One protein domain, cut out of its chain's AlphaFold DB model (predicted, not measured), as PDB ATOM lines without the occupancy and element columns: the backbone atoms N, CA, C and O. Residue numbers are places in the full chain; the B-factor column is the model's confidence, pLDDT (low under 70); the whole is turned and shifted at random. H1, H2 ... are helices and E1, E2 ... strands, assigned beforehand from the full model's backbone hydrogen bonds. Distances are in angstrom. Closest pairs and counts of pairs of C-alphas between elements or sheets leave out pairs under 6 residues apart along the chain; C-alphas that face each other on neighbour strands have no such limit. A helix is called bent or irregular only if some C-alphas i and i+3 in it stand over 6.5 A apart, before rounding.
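This is residues 8 to 102 of the 149 residues of an uncharacterized protein of Choanephora cucurbitarum (UniProt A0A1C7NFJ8). A small, twisted sheet of three parallel strands makes one end of the domain; H1 and H2, two helices apart from each other, reach away from it toward the other end, with loops between. The 95 printed residues run E1, H1, E2, E3, H2; the sheet's order is E2 E1 E3. The class is mixed, helices and strands, with under half of the residues in named elements. It is compact, radius of gyration of the C-alphas 12.9 A, spanning 39 by 28 by 21 A.

E1, residues 8 to 14, runs 18.7 A from C-alpha 8 at (-3.147, 37.705, -63.063). E2 is residues 57 to 60, 9.4 A; E3, 69 to 73, 12.8 A; H1, 27 to 37, 15.2 A. H2, residues 84 to 98, runs 19.9 A to (23.243, 45.119, -78.506) and is irregular: C-alphas 94 and 97 are 7.8 A apart.

Inner strand E1 is parallel to E3 at 41 degrees, N 12 and O 71 2.9 A apart, and to E2 at 62 degrees, N 11 and O 60 2.8 A apart. H1 is on the sheet but only grazes it, closest C-alphas Tyr 13 and Ala 27, 6.2 A. H2 likewise only grazes it, closest C-alphas Leu 72 and Ile 84, 7.2 A. E1, H1, E2 form a strand-helix-strand unit, parallel neighbours with a helix between, crossover right-handed. Every O i to N i+4 pair is within hydrogen-bond range in H1, 9 of 11 in H2.

The printed part has no cut. Links E1 to H1 and H1 to E2 are long. pLDDT is under 70 at residues 20 to 21, 46 to 50, 52 to 53 and 98 to 102.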
ATOM      1  N   ILE A   8      -3.039  36.926 -61.829       89.25
ATOM      2  CA  ILE A   8      -3.147  37.705 -63.063       89.25
ATOM      3  C   ILE A   8      -2.206  38.902 -62.942       89.25
ATOM      4  O   ILE A   8      -2.394  39.742 -62.069       89.25
ATOM      5  N   ALA A   9      -1.207  38.993 -63.820       90.81
ATOM      6  CA  ALA A   9      -0.268  40.111 -63.833       90.81
ATOM      7  C   ALA A   9      -0.506  41.025 -65.035       90.81
ATOM      8  O   ALA A   9      -0.474  40.574 -66.185       90.81
ATOM      9  N   LEU A  10      -0.680  42.323 -64.786       90.88
ATOM     10  CA  LEU A  10      -0.669  43.328 -65.840       90.88
ATOM     11  C   LEU A  10       0.765  43.566 -66.300       90.88
ATOM     12  O   LEU A  10       1.605  44.056 -65.548       90.88
ATOM     13  N   LEU A  11       1.027  43.258 -67.565       89.75
ATOM     14  CA  LEU A  11       2.321  43.493 -68.177       89.75
ATOM     15  C   LEU A  11       2.432  44.950 -68.641       89.75
ATOM     16  O   LEU A  11       1.677  45.406 -69.502       89.75
ATOM     17  N   ARG A  12       3.408  45.669 -68.093       91.50
ATOM     18  CA  ARG A  12       3.762  47.046 -68.459       91.50
ATOM     19  C   ARG A  12       5.196  47.114 -68.952       91.50
ATOM     20  O   ARG A  12       6.010  46.261 -68.633       91.50
ATOM     21  N   TYR A  13       5.517  48.148 -69.711       91.75
ATOM     22  CA  TYR A  13       6.883  48.423 -70.148       91.75
ATOM     23  C   TYR A  13       7.299  49.755 -69.543       91.75
ATOM     24  O   TYR A  13       6.595  50.735 -69.738       91.75
ATOM     25  N   SER A  14       8.395  49.809 -68.794       92.00
ATOM     26  CA  SER A  14       8.859  51.052 -68.167       92.00
ATOM     27  C   SER A  14      10.235  51.422 -68.684       92.00
ATOM     28  O   SER A  14      11.069  50.547 -68.917       92.00
ATOM     29  N   CYS A  15      10.481  52.720 -68.851       91.94
ATOM     30  CA  CYS A  15      11.843  53.196 -69.045       91.94
ATOM     31  C   CYS A  15      12.593  53.110 -67.714       91.94
ATOM     32  O   CYS A  15      12.119  53.645 -66.717       91.94
ATOM     33  N   TYR A  16      13.743  52.440 -67.709       89.06
ATOM     34  CA  TYR A  16      14.611  52.313 -66.535       89.06
ATOM     35  C   TYR A  16      15.632  53.459 -66.421       89.06
ATOM     36  O   TYR A  16      16.324  53.565 -65.420       89.06
ATOM     37  N   VAL A  17      15.740  54.303 -67.454       87.88
ATOM     38  CA  VAL A  17      16.669  55.448 -67.505       87.88
ATOM     39  C   VAL A  17      15.987  56.750 -67.074       87.88
ATOM     40  O   VAL A  17      16.647  57.701 -66.671       87.88
ATOM     41  N   CYS A  18      14.662  56.830 -67.194       87.94
ATOM     42  CA  CYS A  18      13.901  57.982 -66.727       87.94
ATOM     43  C   CYS A  18      13.678  57.902 -65.214       87.94
ATOM     44  O   CYS A  18      13.182  56.892 -64.728       87.94
ATOM     45  N   ASP A  19      13.864  59.021 -64.511       70.31
ATOM     46  CA  ASP A  19      13.466  59.184 -63.098       70.31
ATOM     47  C   ASP A  19      11.934  59.244 -62.901       70.31
ATOM     48  O   ASP A  19      11.429  59.373 -61.788       70.31
ATOM     49  N   GLY A  20      11.171  59.175 -63.997       61.62
ATOM     50  CA  GLY A  20       9.713  59.200 -64.012       61.62
ATOM     51  C   GLY A  20       9.125  57.880 -64.495       61.62
ATOM     52  O   GLY A  20       9.646  57.258 -65.421       61.62
ATOM     53  N   HIS A  21       7.991  57.508 -63.899       64.25
ATOM     54  CA  HIS A  21       7.140  56.359 -64.222       64.25
ATOM     55  C   HIS A  21       6.531  56.422 -65.641       64.25
ATOM     56  O   HIS A  21       5.313  56.443 -65.829       64.25
ATOM     57  N   ASN A  22       7.379  56.479 -66.664       79.12
ATOM     58  CA  ASN A  22       6.980  56.425 -68.061       79.12
ATOM     59  C   ASN A  22       6.607  54.982 -68.399       79.12
ATOM     60  O   ASN A  22       7.440  54.190 -68.847       79.12
ATOM     61  N   TYR A  23       5.340  54.650 -68.149       85.12
ATOM     62  CA  TYR A  23       4.759  53.375 -68.533       85.12
ATOM     63  C   TYR A  23       4.283  53.422 -69.980       85.12
ATOM     64  O   TYR A  23       3.452  54.238 -70.376       85.12
ATOM     65  N   PHE A  24       4.763  52.468 -70.753       89.44
ATOM     66  CA  PHE A  24       4.345  52.191 -72.108       89.44
ATOM     67  C   PHE A  24       3.456  50.951 -72.123       89.44
ATOM     68  O   PHE A  24       3.610  50.017 -71.328       89.44
ATOM     69  N   HIS A  25       2.500  50.949 -73.046       83.81
ATOM     70  CA  HIS A  25       1.564  49.841 -73.210       83.81
ATOM     71  C   HIS A  25       2.151  48.715 -74.061       83.81
ATOM     72  O   HIS A  25       1.702  47.575 -73.970       83.81
ATOM     73  N   THR A  26       3.156  49.011 -74.889       87.56
ATOM     74  CA  THR A  26       3.782  48.024 -75.772       87.56
ATOM     75  C   THR A  26       5.304  48.115 -75.743       87.56
ATOM     76  O   THR A  26       5.875  49.191 -75.554       87.56
ATOM     77  N   ALA A  27       5.966  46.985 -76.009       89.62
ATOM     78  CA  ALA A  27       7.419  46.917 -76.153       89.62
ATOM     79  C   ALA A  27       7.938  47.916 -77.200       89.62
ATOM     80  O   ALA A  27       8.898  48.635 -76.951       89.62
ATOM     81  N   GLY A  28       7.259  48.022 -78.349       89.50
ATOM     82  CA  GLY A  28       7.651  48.936 -79.424       89.50
ATOM     83  C   GLY A  28       7.595  50.414 -79.026       89.50
ATOM     84  O   GLY A  28       8.441  51.192 -79.459       89.50
ATOM     85  N   GLN A  29       6.644  50.809 -78.171       91.19
ATOM     86  CA  GLN A  29       6.596  52.171 -77.632       91.19
ATOM     87  C   GLN A  29       7.805  52.461 -76.735       91.19
ATOM     88  O   GLN A  29       8.420  53.518 -76.887       91.19
ATOM     89  N   LEU A  30       8.177  51.516 -75.862       91.81
ATOM     90  CA  LEU A  30       9.367  51.647 -75.023       91.81
ATOM     91  C   LEU A  30      10.650  51.681 -75.868       91.81
ATOM     92  O   LEU A  30      11.472  52.565 -75.666       91.81
ATOM     93  N   LEU A  31      10.805  50.789 -76.852       91.12
ATOM     94  CA  LEU A  31      11.968  50.796 -77.754       91.12
ATOM     95  C   LEU A  31      12.086  52.118 -78.508       91.12
ATOM     96  O   LEU A  31      13.170  52.691 -78.588       91.12
ATOM     97  N   ARG A  32      10.964  52.644 -79.015       90.94
ATOM     98  CA  ARG A  32      10.952  53.958 -79.660       90.94
ATOM     99  C   ARG A  32      11.408  55.040 -78.689       90.94
ATOM    100  O   ARG A  32      12.235  55.859 -79.064       90.94
ATOM    101  N   HIS A  33      10.896  55.038 -77.461       91.75
ATOM    102  CA  HIS A  33      11.289  56.001 -76.437       91.75
ATOM    103  C   HIS A  33      12.786  55.918 -76.107       91.75
ATOM    104  O   HIS A  33      13.462  56.944 -76.173       91.75
ATOM    105  N   LEU A  34      13.312  54.719 -75.837       88.56
ATOM    106  CA  LEU A  34      14.737  54.485 -75.578       88.56
ATOM    107  C   LEU A  34      15.603  54.994 -76.738       88.56
ATOM    108  O   LEU A  34      16.569  55.720 -76.509       88.56
ATOM    109  N   SER A  35      15.186  54.726 -77.975       88.00
ATOM    110  CA  SER A  35      15.880  55.180 -79.183       88.00
ATOM    111  C   SER A  35      15.849  56.706 -79.339       88.00
ATOM    112  O   SER A  35      16.872  57.331 -79.606       88.00
ATOM    113  N   THR A  36      14.687  57.343 -79.155       87.62
ATOM    114  CA  THR A  36      14.519  58.782 -79.432       87.62
ATOM    115  C   THR A  36      14.979  59.695 -78.301       87.62
ATOM    116  O   THR A  36      15.442  60.799 -78.569       87.62
ATOM    117  N   VAL A  37      14.815  59.263 -77.048       87.44
ATOM    118  CA  VAL A  37      15.083  60.084 -75.856       87.44
ATOM    119  C   VAL A  37      16.459  59.767 -75.286       87.44
ATOM    120  O   VAL A  37      17.202  60.685 -74.954       87.44
ATOM    121  N   HIS A  38      16.816  58.482 -75.218       85.62
ATOM    122  CA  HIS A  38      18.059  58.032 -74.590       85.62
ATOM    123  C   HIS A  38      19.138  57.614 -75.594       85.62
ATOM    124  O   HIS A  38      20.256  57.335 -75.178       85.62
ATOM    125  N   GLN A  39      18.837  57.605 -76.900       83.94
ATOM    126  CA  GLN A  39      19.759  57.172 -77.965       83.94
ATOM    127  C   GLN A  39      20.238  55.722 -77.786       83.94
ATOM    128  O   GLN A  39      21.325  55.348 -78.227       83.94
ATOM    129  N   ILE A  40      19.396  54.907 -77.146       86.44
ATOM    130  CA  ILE A  40      19.624  53.492 -76.872       86.44
ATOM    131  C   ILE A  40      18.769  52.680 -77.838       86.44
ATOM    132  O   ILE A  40      17.540  52.692 -77.746       86.44
ATOM    133  N   ASP A  41      19.421  51.956 -78.739       86.25
ATOM    134  CA  ASP A  41      18.749  50.985 -79.591       86.25
ATOM    135  C   ASP A  41      18.919  49.580 -79.015       86.25
ATOM    136  O   ASP A  41      20.033  49.125 -78.770       86.25
ATOM    137  N   TYR A  42      17.798  48.883 -78.851       86.50
ATOM    138  CA  TYR A  42      17.768  47.450 -78.591       86.50
ATOM    139  C   TYR A  42      16.966  46.742 -79.682       86.50
ATOM    140  O   TYR A  42      16.028  47.327 -80.241       86.50
ATOM    141  N   PRO A  43      17.281  45.471 -79.983       83.50
ATOM    142  CA  PRO A  43      16.488  44.692 -80.913       83.50
ATOM    143  C   PRO A  43      15.066  44.522 -80.374       83.50
ATOM    144  O   PRO A  43      14.845  44.305 -79.180       83.50
ATOM    145  N   SER A  44      14.089  44.587 -81.275       82.19
ATOM    146  CA  SER A  44      12.742  44.127 -80.955       82.19
ATOM    147  C   SER A  44      12.759  42.621 -80.738       82.19
ATOM    148  O   SER A  44      13.478  41.894 -81.429       82.19
ATOM    149  N   ARG A  45      11.898  42.139 -79.840       79.62
ATOM    150  CA  ARG A  45      11.650  40.705 -79.700       79.62
ATOM    151  C   ARG A  45      11.259  40.094 -81.064       79.62
ATOM    152  O   ARG A  45      10.463  40.719 -81.780       79.62
ATOM    153  N   PRO A  46      11.772  38.900 -81.427       68.81
ATOM    154  CA  PRO A  46      11.401  38.217 -82.663       68.81
ATOM    155  C   PRO A  46       9.880  38.057 -82.782       68.81
ATOM    156  O   PRO A  46       9.212  37.627 -81.837       68.81
ATOM    157  N   GLN A  47       9.322  38.431 -83.936       59.53
ATOM    158  CA  GLN A  47       7.880  38.366 -84.173       59.53
ATOM    159  C   GLN A  47       7.377  36.914 -84.149       59.53
ATOM    160  O   GLN A  47       8.048  36.002 -84.625       59.53
ATOM    161  N   GLY A  48       6.173  36.705 -83.608       58.53
ATOM    162  CA  GLY A  48       5.478  35.410 -83.626       58.53
ATOM    163  C   GLY A  48       5.536  34.606 -82.325       58.53
ATOM    164  O   GLY A  48       4.759  33.665 -82.174       58.53
ATOM    165  N   GLN A  49       6.364  34.992 -81.350       59.56
ATOM    166  CA  GLN A  49       6.356  34.354 -80.032       59.56
ATOM    167  C   GLN A  49       5.553  35.179 -79.025       59.56
ATOM    168  O   GLN A  49       5.923  36.291 -78.642       59.56
ATOM    169  N   ARG A  50       4.421  34.625 -78.574       63.06
ATOM    170  CA  ARG A  50       3.755  35.111 -77.358       63.06
ATOM    171  C   ARG A  50       4.717  34.939 -76.189       63.06
ATOM    172  O   ARG A  50       5.526  34.017 -76.187       63.06
ATOM    173  N   ARG A  51       4.692  35.852 -75.213       71.00
ATOM    174  CA  ARG A  51       5.459  35.653 -73.971       71.00
ATOM    175  C   ARG A  51       5.009  34.327 -73.362       71.00
ATOM    176  O   ARG A  51       3.799  34.110 -73.266       71.00
ATOM    177  N   GLN A  52       5.953  33.439 -73.060       68.50
ATOM    178  CA  GLN A  52       5.608  32.159 -72.463       68.50
ATOM    179  C   GLN A  52       4.885  32.402 -71.138       68.50
ATOM    180  O   GLN A  52       5.166  33.359 -70.417       68.50
ATOM    181  N   SER A  53       3.882  31.573 -70.855       63.03
ATOM    182  CA  SER A  53       3.157  31.669 -69.595       63.03
ATOM    183  C   SER A  53       4.082  31.245 -68.463       63.03
ATOM    184  O   SER A  53       4.582  30.118 -68.485       63.03
ATOM    185  N   ASP A  54       4.251  32.104 -67.467       76.81
ATOM    186  CA  ASP A  54       4.951  31.753 -66.237       76.81
ATOM    187  C   ASP A  54       4.130  30.708 -65.453       76.81
ATOM    188  O   ASP A  54       2.907  30.580 -65.617       76.81
ATOM    189  N   ILE A  55       4.796  29.910 -64.622       76.81
ATOM    190  CA  ILE A  55       4.141  28.942 -63.735       76.81
ATOM    191  C   ILE A  55       3.254  29.672 -62.717       76.81
ATOM    192  O   ILE A  55       2.185  29.162 -62.385       76.81
ATOM    193  N   ASN A  56       3.652  30.871 -62.296       82.81
ATOM    194  CA  ASN A  56       2.996  31.666 -61.265       82.81
ATOM    195  C   ASN A  56       2.003  32.686 -61.832       82.81
ATOM    196  O   ASN A  56       0.998  32.969 -61.184       82.81
ATOM    197  N   TYR A  57       2.244  33.189 -63.046       85.31
ATOM    198  CA  TYR A  57       1.509  34.329 -63.598       85.31
ATOM    199  C   TYR A  57       0.805  34.032 -64.926       85.31
ATOM    200  O   TYR A  57       1.338  33.380 -65.826       85.31
ATOM    201  N   ASN A  58      -0.390  34.601 -65.072       87.12
ATOM    202  CA  ASN A  58      -1.061  34.807 -66.349       87.12
ATOM    203  C   ASN A  58      -0.948  36.287 -66.729       87.12
ATOM    204  O   ASN A  58      -1.549  37.141 -66.080       87.12
ATOM    205  N   TYR A  59      -0.187  36.587 -67.780       86.44
ATOM    206  CA  TYR A  59       0.021  37.965 -68.217       86.44
ATOM    207  C   TYR A  59      -1.149  38.483 -69.049       86.44
ATOM    208  O   TYR A  59      -1.536  37.869 -70.047       86.44
ATOM    209  N   ILE A  60      -1.648  39.658 -68.682       88.56
ATOM    210  CA  ILE A  60      -2.586  40.447 -69.480       88.56
ATOM    211  C   ILE A  60      -1.911  41.742 -69.933       88.56
ATOM    212  O   ILE A  60      -0.973  42.225 -69.304       88.56
ATOM    213  N   SER A  61      -2.374  42.313 -71.041       83.81
ATOM    214  CA  SER A  61      -1.889  43.615 -71.535       83.81
ATOM    215  C   SER A  61      -2.958  44.704 -71.482       83.81
ATOM    216  O   SER A  61      -2.635  45.879 -71.640       83.81
ATOM    217  N   ASP A  62      -4.221  44.323 -71.270       85.62
ATOM    218  CA  ASP A  62      -5.336  45.255 -71.144       85.62
ATOM    219  C   ASP A  62      -5.419  45.765 -69.697       85.62
ATOM    220  O   ASP A  62      -5.722  44.980 -68.798       85.62
ATOM    221  N   PRO A  63      -5.161  47.058 -69.445       83.31
ATOM    222  CA  PRO A  63      -5.206  47.615 -68.099       83.31
ATOM    223  C   PRO A  63      -6.623  47.733 -67.528       83.31
ATOM    224  O   PRO A  63      -6.757  48.022 -66.343       83.31
ATOM    225  N   ASN A  64      -7.667  47.548 -68.343       88.50
ATOM    226  CA  ASN A  64      -9.056  47.597 -67.881       88.50
ATOM    227  C   ASN A  64      -9.533  46.258 -67.308       88.50
ATOM    228  O   ASN A  64     -10.589  46.197 -66.677       88.50
ATOM    229  N   GLN A  65      -8.783  45.180 -67.536       86.69
ATOM    230  CA  GLN A  65      -9.065  43.891 -66.920       86.69
ATOM    231  C   GLN A  65      -8.511  43.863 -65.492       86.69
ATOM    232  O   GLN A  65      -7.453  44.439 -65.238       86.69
ATOM    233  N   PRO A  66      -9.194  43.192 -64.549       89.31
ATOM    234  CA  PRO A  66      -8.698  43.061 -63.187       89.31
ATOM    235  C   PRO A  66      -7.386  42.266 -63.167       89.31
ATOM    236  O   PRO A  66      -7.280  41.214 -63.800       89.31
ATOM    237  N   PHE A  67      -6.407  42.766 -62.416       90.25
ATOM    238  CA  PHE A  67      -5.118  42.118 -62.182       90.25
ATOM    239  C   PHE A  67      -4.769  42.145 -60.695       90.25
ATOM    240  O   PHE A  67      -5.188  43.042 -59.965       90.25
ATOM    241  N   ASP A  68      -3.993  41.153 -60.272       90.50
ATOM    242  CA  ASP A  68      -3.504  41.003 -58.902       90.50
ATOM    243  C   ASP A  68      -2.154  41.717 -58.705       90.50
ATOM    244  O   ASP A  68      -1.838  42.140 -57.597       90.50
ATOM    245  N   ASP A  69      -1.352  41.832 -59.771       90.31
ATOM    246  CA  ASP A  69       0.025  42.336 -59.718       90.31
ATOM    247  C   ASP A  69       0.430  43.064 -61.018       90.31
ATOM    248  O   ASP A  69      -0.195  42.879 -62.067       90.31
ATOM    249  N   VAL A  70       1.486  43.881 -60.973       89.56
ATOM    250  CA  VAL A  70       2.076  44.545 -62.148       89.56
ATOM    251  C   VAL A  70       3.475  44.003 -62.385       89.56
ATOM    252  O   VAL A  70       4.328  44.022 -61.509       89.56
ATOM    253  N   GLN A  71       3.727  43.569 -63.615       91.50
ATOM    254  CA  GLN A  71       5.022  43.047 -64.029       91.50
ATOM    255  C   GLN A  71       5.591  43.928 -65.140       91.50
ATOM    256  O   GLN A  71       4.904  44.280 -66.102       91.50
ATOM    257  N   LEU A  72       6.858  44.298 -65.008       91.38
ATOM    258  CA  LEU A  72       7.608  45.098 -65.962       91.38
ATOM    259  C   LEU A  72       8.288  44.178 -66.970       91.38
ATOM    260  O   LEU A  72       9.141  43.369 -66.618       91.38
ATOM    261  N   GLY A  73       7.902  44.283 -68.236       91.00
ATOM    262  CA  GLY A  73       8.439  43.476 -69.317       91.00
ATOM    263  C   GLY A  73       9.685  44.075 -69.953       91.00
ATOM    264  O   GLY A  73       9.706  45.250 -70.315       91.00
ATOM    265  N   CYS A  74      10.679  43.224 -70.206       91.38
ATOM    266  CA  CYS A  74      11.740  43.526 -71.156       91.38
ATOM    267  C   CYS A  74      11.144  43.692 -72.570       91.38
ATOM    268  O   CYS A  74      10.360  42.838 -73.003       91.38
ATOM    269  N   PRO A  75      11.486  44.764 -73.308       89.88
ATOM    270  CA  PRO A  75      10.992  44.964 -74.667       89.88
ATOM    271  C   PRO A  75      11.673  44.063 -75.713       89.88
ATOM    272  O   PRO A  75      11.144  43.890 -76.814       89.88
ATOM    273  N   SER A  76      12.831  43.491 -75.379       88.88
ATOM    274  CA  SER A  76      13.685  42.738 -76.304       88.88
ATOM    275  C   SER A  76      13.590  41.222 -76.131       88.88
ATOM    276  O   SER A  76      13.882  40.481 -77.068       88.88
ATOM    277  N   CYS A  77      13.123  40.738 -74.976       88.62
ATOM    278  CA  CYS A  77      12.982  39.309 -74.700       88.62
ATOM    279  C   CYS A  77      11.746  38.979 -73.833       88.62
ATOM    280  O   CYS A  77      10.795  39.760 -73.722       88.62
ATOM    281  N   GLU A  78      11.705  37.766 -73.277       87.88
ATOM    282  CA  GLU A  78      10.570  37.267 -72.487       87.88
ATOM    283  C   GLU A  78      10.615  37.667 -71.011       87.88
ATOM    284  O   GLU A  78       9.604  37.531 -70.326       87.88
ATOM    285  N   TYR A  79      11.744  38.196 -70.541       89.06
ATOM    286  CA  TYR A  79      11.955  38.539 -69.140       89.06
ATOM    287  C   TYR A  79      10.929  39.562 -68.622       89.06
ATOM    288  O   TYR A  79      10.510  40.495 -69.327       89.06
ATOM    289  N   CYS A  80      10.519  39.388 -67.369       90.56
ATOM    290  CA  CYS A  80       9.822  40.393 -66.576       90.56
ATOM    291  C   CYS A  80      10.154  40.257 -65.101       90.56
ATOM    292  O   CYS A  80      10.580  39.204 -64.639       90.56
ATOM    293  N   THR A  81       9.883  41.339 -64.391       91.38
ATOM    294  CA  THR A  81      10.088  41.479 -62.956       91.38
ATOM    295  C   THR A  81       9.072  42.474 -62.393       91.38
ATOM    296  O   THR A  81       8.568  43.327 -63.125       91.38
ATOM    297  N   GLY A  82       8.784  42.409 -61.094       90.62
ATOM    298  CA  GLY A  82       8.021  43.444 -60.391       90.62
ATOM    299  C   GLY A  82       8.836  44.709 -60.078       90.62
ATOM    300  O   GLY A  82       8.270  45.700 -59.622       90.62
ATOM    301  N   ALA A  83      10.153  44.701 -60.310       91.06
ATOM    302  CA  ALA A  83      11.070  45.741 -59.860       91.06
ATOM    303  C   ALA A  83      11.855  46.398 -61.007       91.06
ATOM    304  O   ALA A  83      12.451  45.736 -61.853       91.06
ATOM    305  N   ILE A  84      11.911  47.734 -61.011       90.00
ATOM    306  CA  ILE A  84      12.584  48.488 -62.081       90.00
ATOM    307  C   ILE A  84      14.106  48.281 -62.098       90.00
ATOM    308  O   ILE A  84      14.687  48.203 -63.176       90.00
ATOM    309  N   TYR A  85      14.741  48.141 -60.931       90.75
ATOM    310  CA  TYR A  85      16.190  47.942 -60.828       90.75
ATOM    311  C   TYR A  85      16.620  46.563 -61.346       90.75
ATOM    312  O   TYR A  85      17.671  46.438 -61.963       90.75
ATOM    313  N   GLU A  86      15.787  45.532 -61.168       93.06
ATOM    314  CA  GLU A  86      16.027  44.207 -61.753       93.06
ATOM    315  C   GLU A  86      15.879  44.247 -63.276       93.06
ATOM    316  O   GLU A  86      16.635  43.599 -63.996       93.06
ATOM    317  N   LEU A  87      14.934  45.048 -63.786       91.19
ATOM    318  CA  LEU A  87      14.796  45.261 -65.223       91.19
ATOM    319  C   LEU A  87      16.018  45.995 -65.781       91.19
ATOM    320  O   LEU A  87      16.524  45.606 -66.826       91.19
ATOM    321  N   GLU A  88      16.496  47.034 -65.101       90.88
ATOM    322  CA  GLU A  88      17.717  47.747 -65.476       90.88
ATOM    323  C   GLU A  88      18.921  46.803 -65.547       90.88
ATOM    324  O   GLU A  88      19.626  46.780 -66.557       90.88
ATOM    325  N   ASP A  89      19.135  46.013 -64.495       92.88
ATOM    326  CA  ASP A  89      20.243  45.066 -64.415       92.88
ATOM    327  C   ASP A  89      20.148  44.003 -65.517       92.88
ATOM    328  O   ASP A  89      21.114  43.759 -66.239       92.88
ATOM    329  N   HIS A  90      18.946  43.466 -65.753       92.62
ATOM    330  CA  HIS A  90      18.686  42.566 -66.872       92.62
ATOM    331  C   HIS A  90      19.027  43.205 -68.224       92.62
ATOM    332  O   HIS A  90      19.692  42.576 -69.045       92.62
ATOM    333  N   MET A  91      18.583  44.442 -68.476       89.75
ATOM    334  CA  MET A  91      18.850  45.127 -69.744       89.75
ATOM    335  C   MET A  91      20.351  45.337 -69.956       89.75
ATOM    336  O   MET A  91      20.839  45.123 -71.062       89.75
ATOM    337  N   LYS A  92      21.093  45.689 -68.900       87.38
ATOM    338  CA  LYS A  92      22.553  45.815 -68.967       87.38
ATOM    339  C   LYS A  92      23.195  44.460 -69.241       87.38
ATOM    340  O   LYS A  92      23.850  44.305 -70.254       87.38
ATOM    341  N   GLN A  93      22.936  43.439 -68.434       90.06
ATOM    342  CA  GLN A  93      23.645  42.160 -68.552       90.06
ATOM    343  C   GLN A  93      23.272  41.353 -69.802       90.06
ATOM    344  O   GLN A  93      24.135  40.758 -70.446       90.06
ATOM    345  N   ALA A  94      21.983  41.295 -70.148       88.38
ATOM    346  CA  ALA A  94      21.494  40.459 -71.243       88.38
ATOM    347  C   ALA A  94      21.519  41.177 -72.598       88.38
ATOM    348  O   ALA A  94      21.480  40.518 -73.645       88.38
ATOM    349  N   HIS A  95      21.538  42.514 -72.590       85.94
ATOM    350  CA  HIS A  95      21.399  43.313 -73.801       85.94
ATOM    351  C   HIS A  95      22.493  44.377 -74.014       85.94
ATOM    352  O   HIS A  95      22.461  45.006 -75.072       85.94
ATOM    353  N   GLU A  96      23.503  44.517 -73.135       77.56
ATOM    354  CA  GLU A  96      24.637  45.458 -73.313       77.56
ATOM    355  C   GLU A  96      25.274  45.357 -74.693       77.56
ATOM    356  O   GLU A  96      25.494  46.361 -75.362       77.56
ATOM    357  N   SER A  97      25.544  44.133 -75.153       70.50
ATOM    358  CA  SER A  97      26.229  43.898 -76.427       70.50
ATOM    359  C   SER A  97      25.440  44.394 -77.639       70.50
ATOM    360  O   SER A  97      26.000  44.552 -78.719       70.50
ATOM    361  N   TYR A  98      24.132  44.600 -77.474       65.12
ATOM    362  CA  TYR A  98      23.243  45.119 -78.506       65.12
ATOM    363  C   TYR A  98      22.977  46.612 -78.360       65.12
ATOM    364  O   TYR A  98      22.361  47.185 -79.257       65.12
ATOM    365  N   GLN A  99      23.425  47.234 -77.265       64.31
ATOM    366  CA  GLN A  99      23.293  48.663 -77.042       64.31
ATOM    367  C   GLN A  99      24.205  49.402 -78.021       64.31
ATOM    368  O   GLN A  99      25.335  49.778 -77.718       64.31
ATOM    369  N   THR A 100      23.707  49.646 -79.228       59.41
ATOM    370  CA  THR A 100      24.326  50.636 -80.096       59.41
ATOM    371  C   THR A 100      23.884  51.993 -79.581       59.41
ATOM    372  O   THR A 100      22.714  52.360 -79.716       59.41
ATOM    373  N   THR A 101      24.801  52.750 -78.978       57.34
ATOM    374  CA  THR A 101      24.583  54.186 -78.817       57.34
ATOM    375  C   THR A 101      24.459  54.754 -80.220       57.34
ATOM    376  O   THR A 101      25.443  54.777 -80.968       57.34
ATOM    377  N   ARG A 102      23.254  55.176 -80.618       50.59
ATOM    378  CA  ARG A 102      23.137  56.003 -81.818       50.59
ATOM    379  C   ARG A 102      24.016  57.215 -81.572       50.59
ATOM    380  O   ARG A 102      23.812  57.913 -80.582       50.59
TER     381      ARG A 102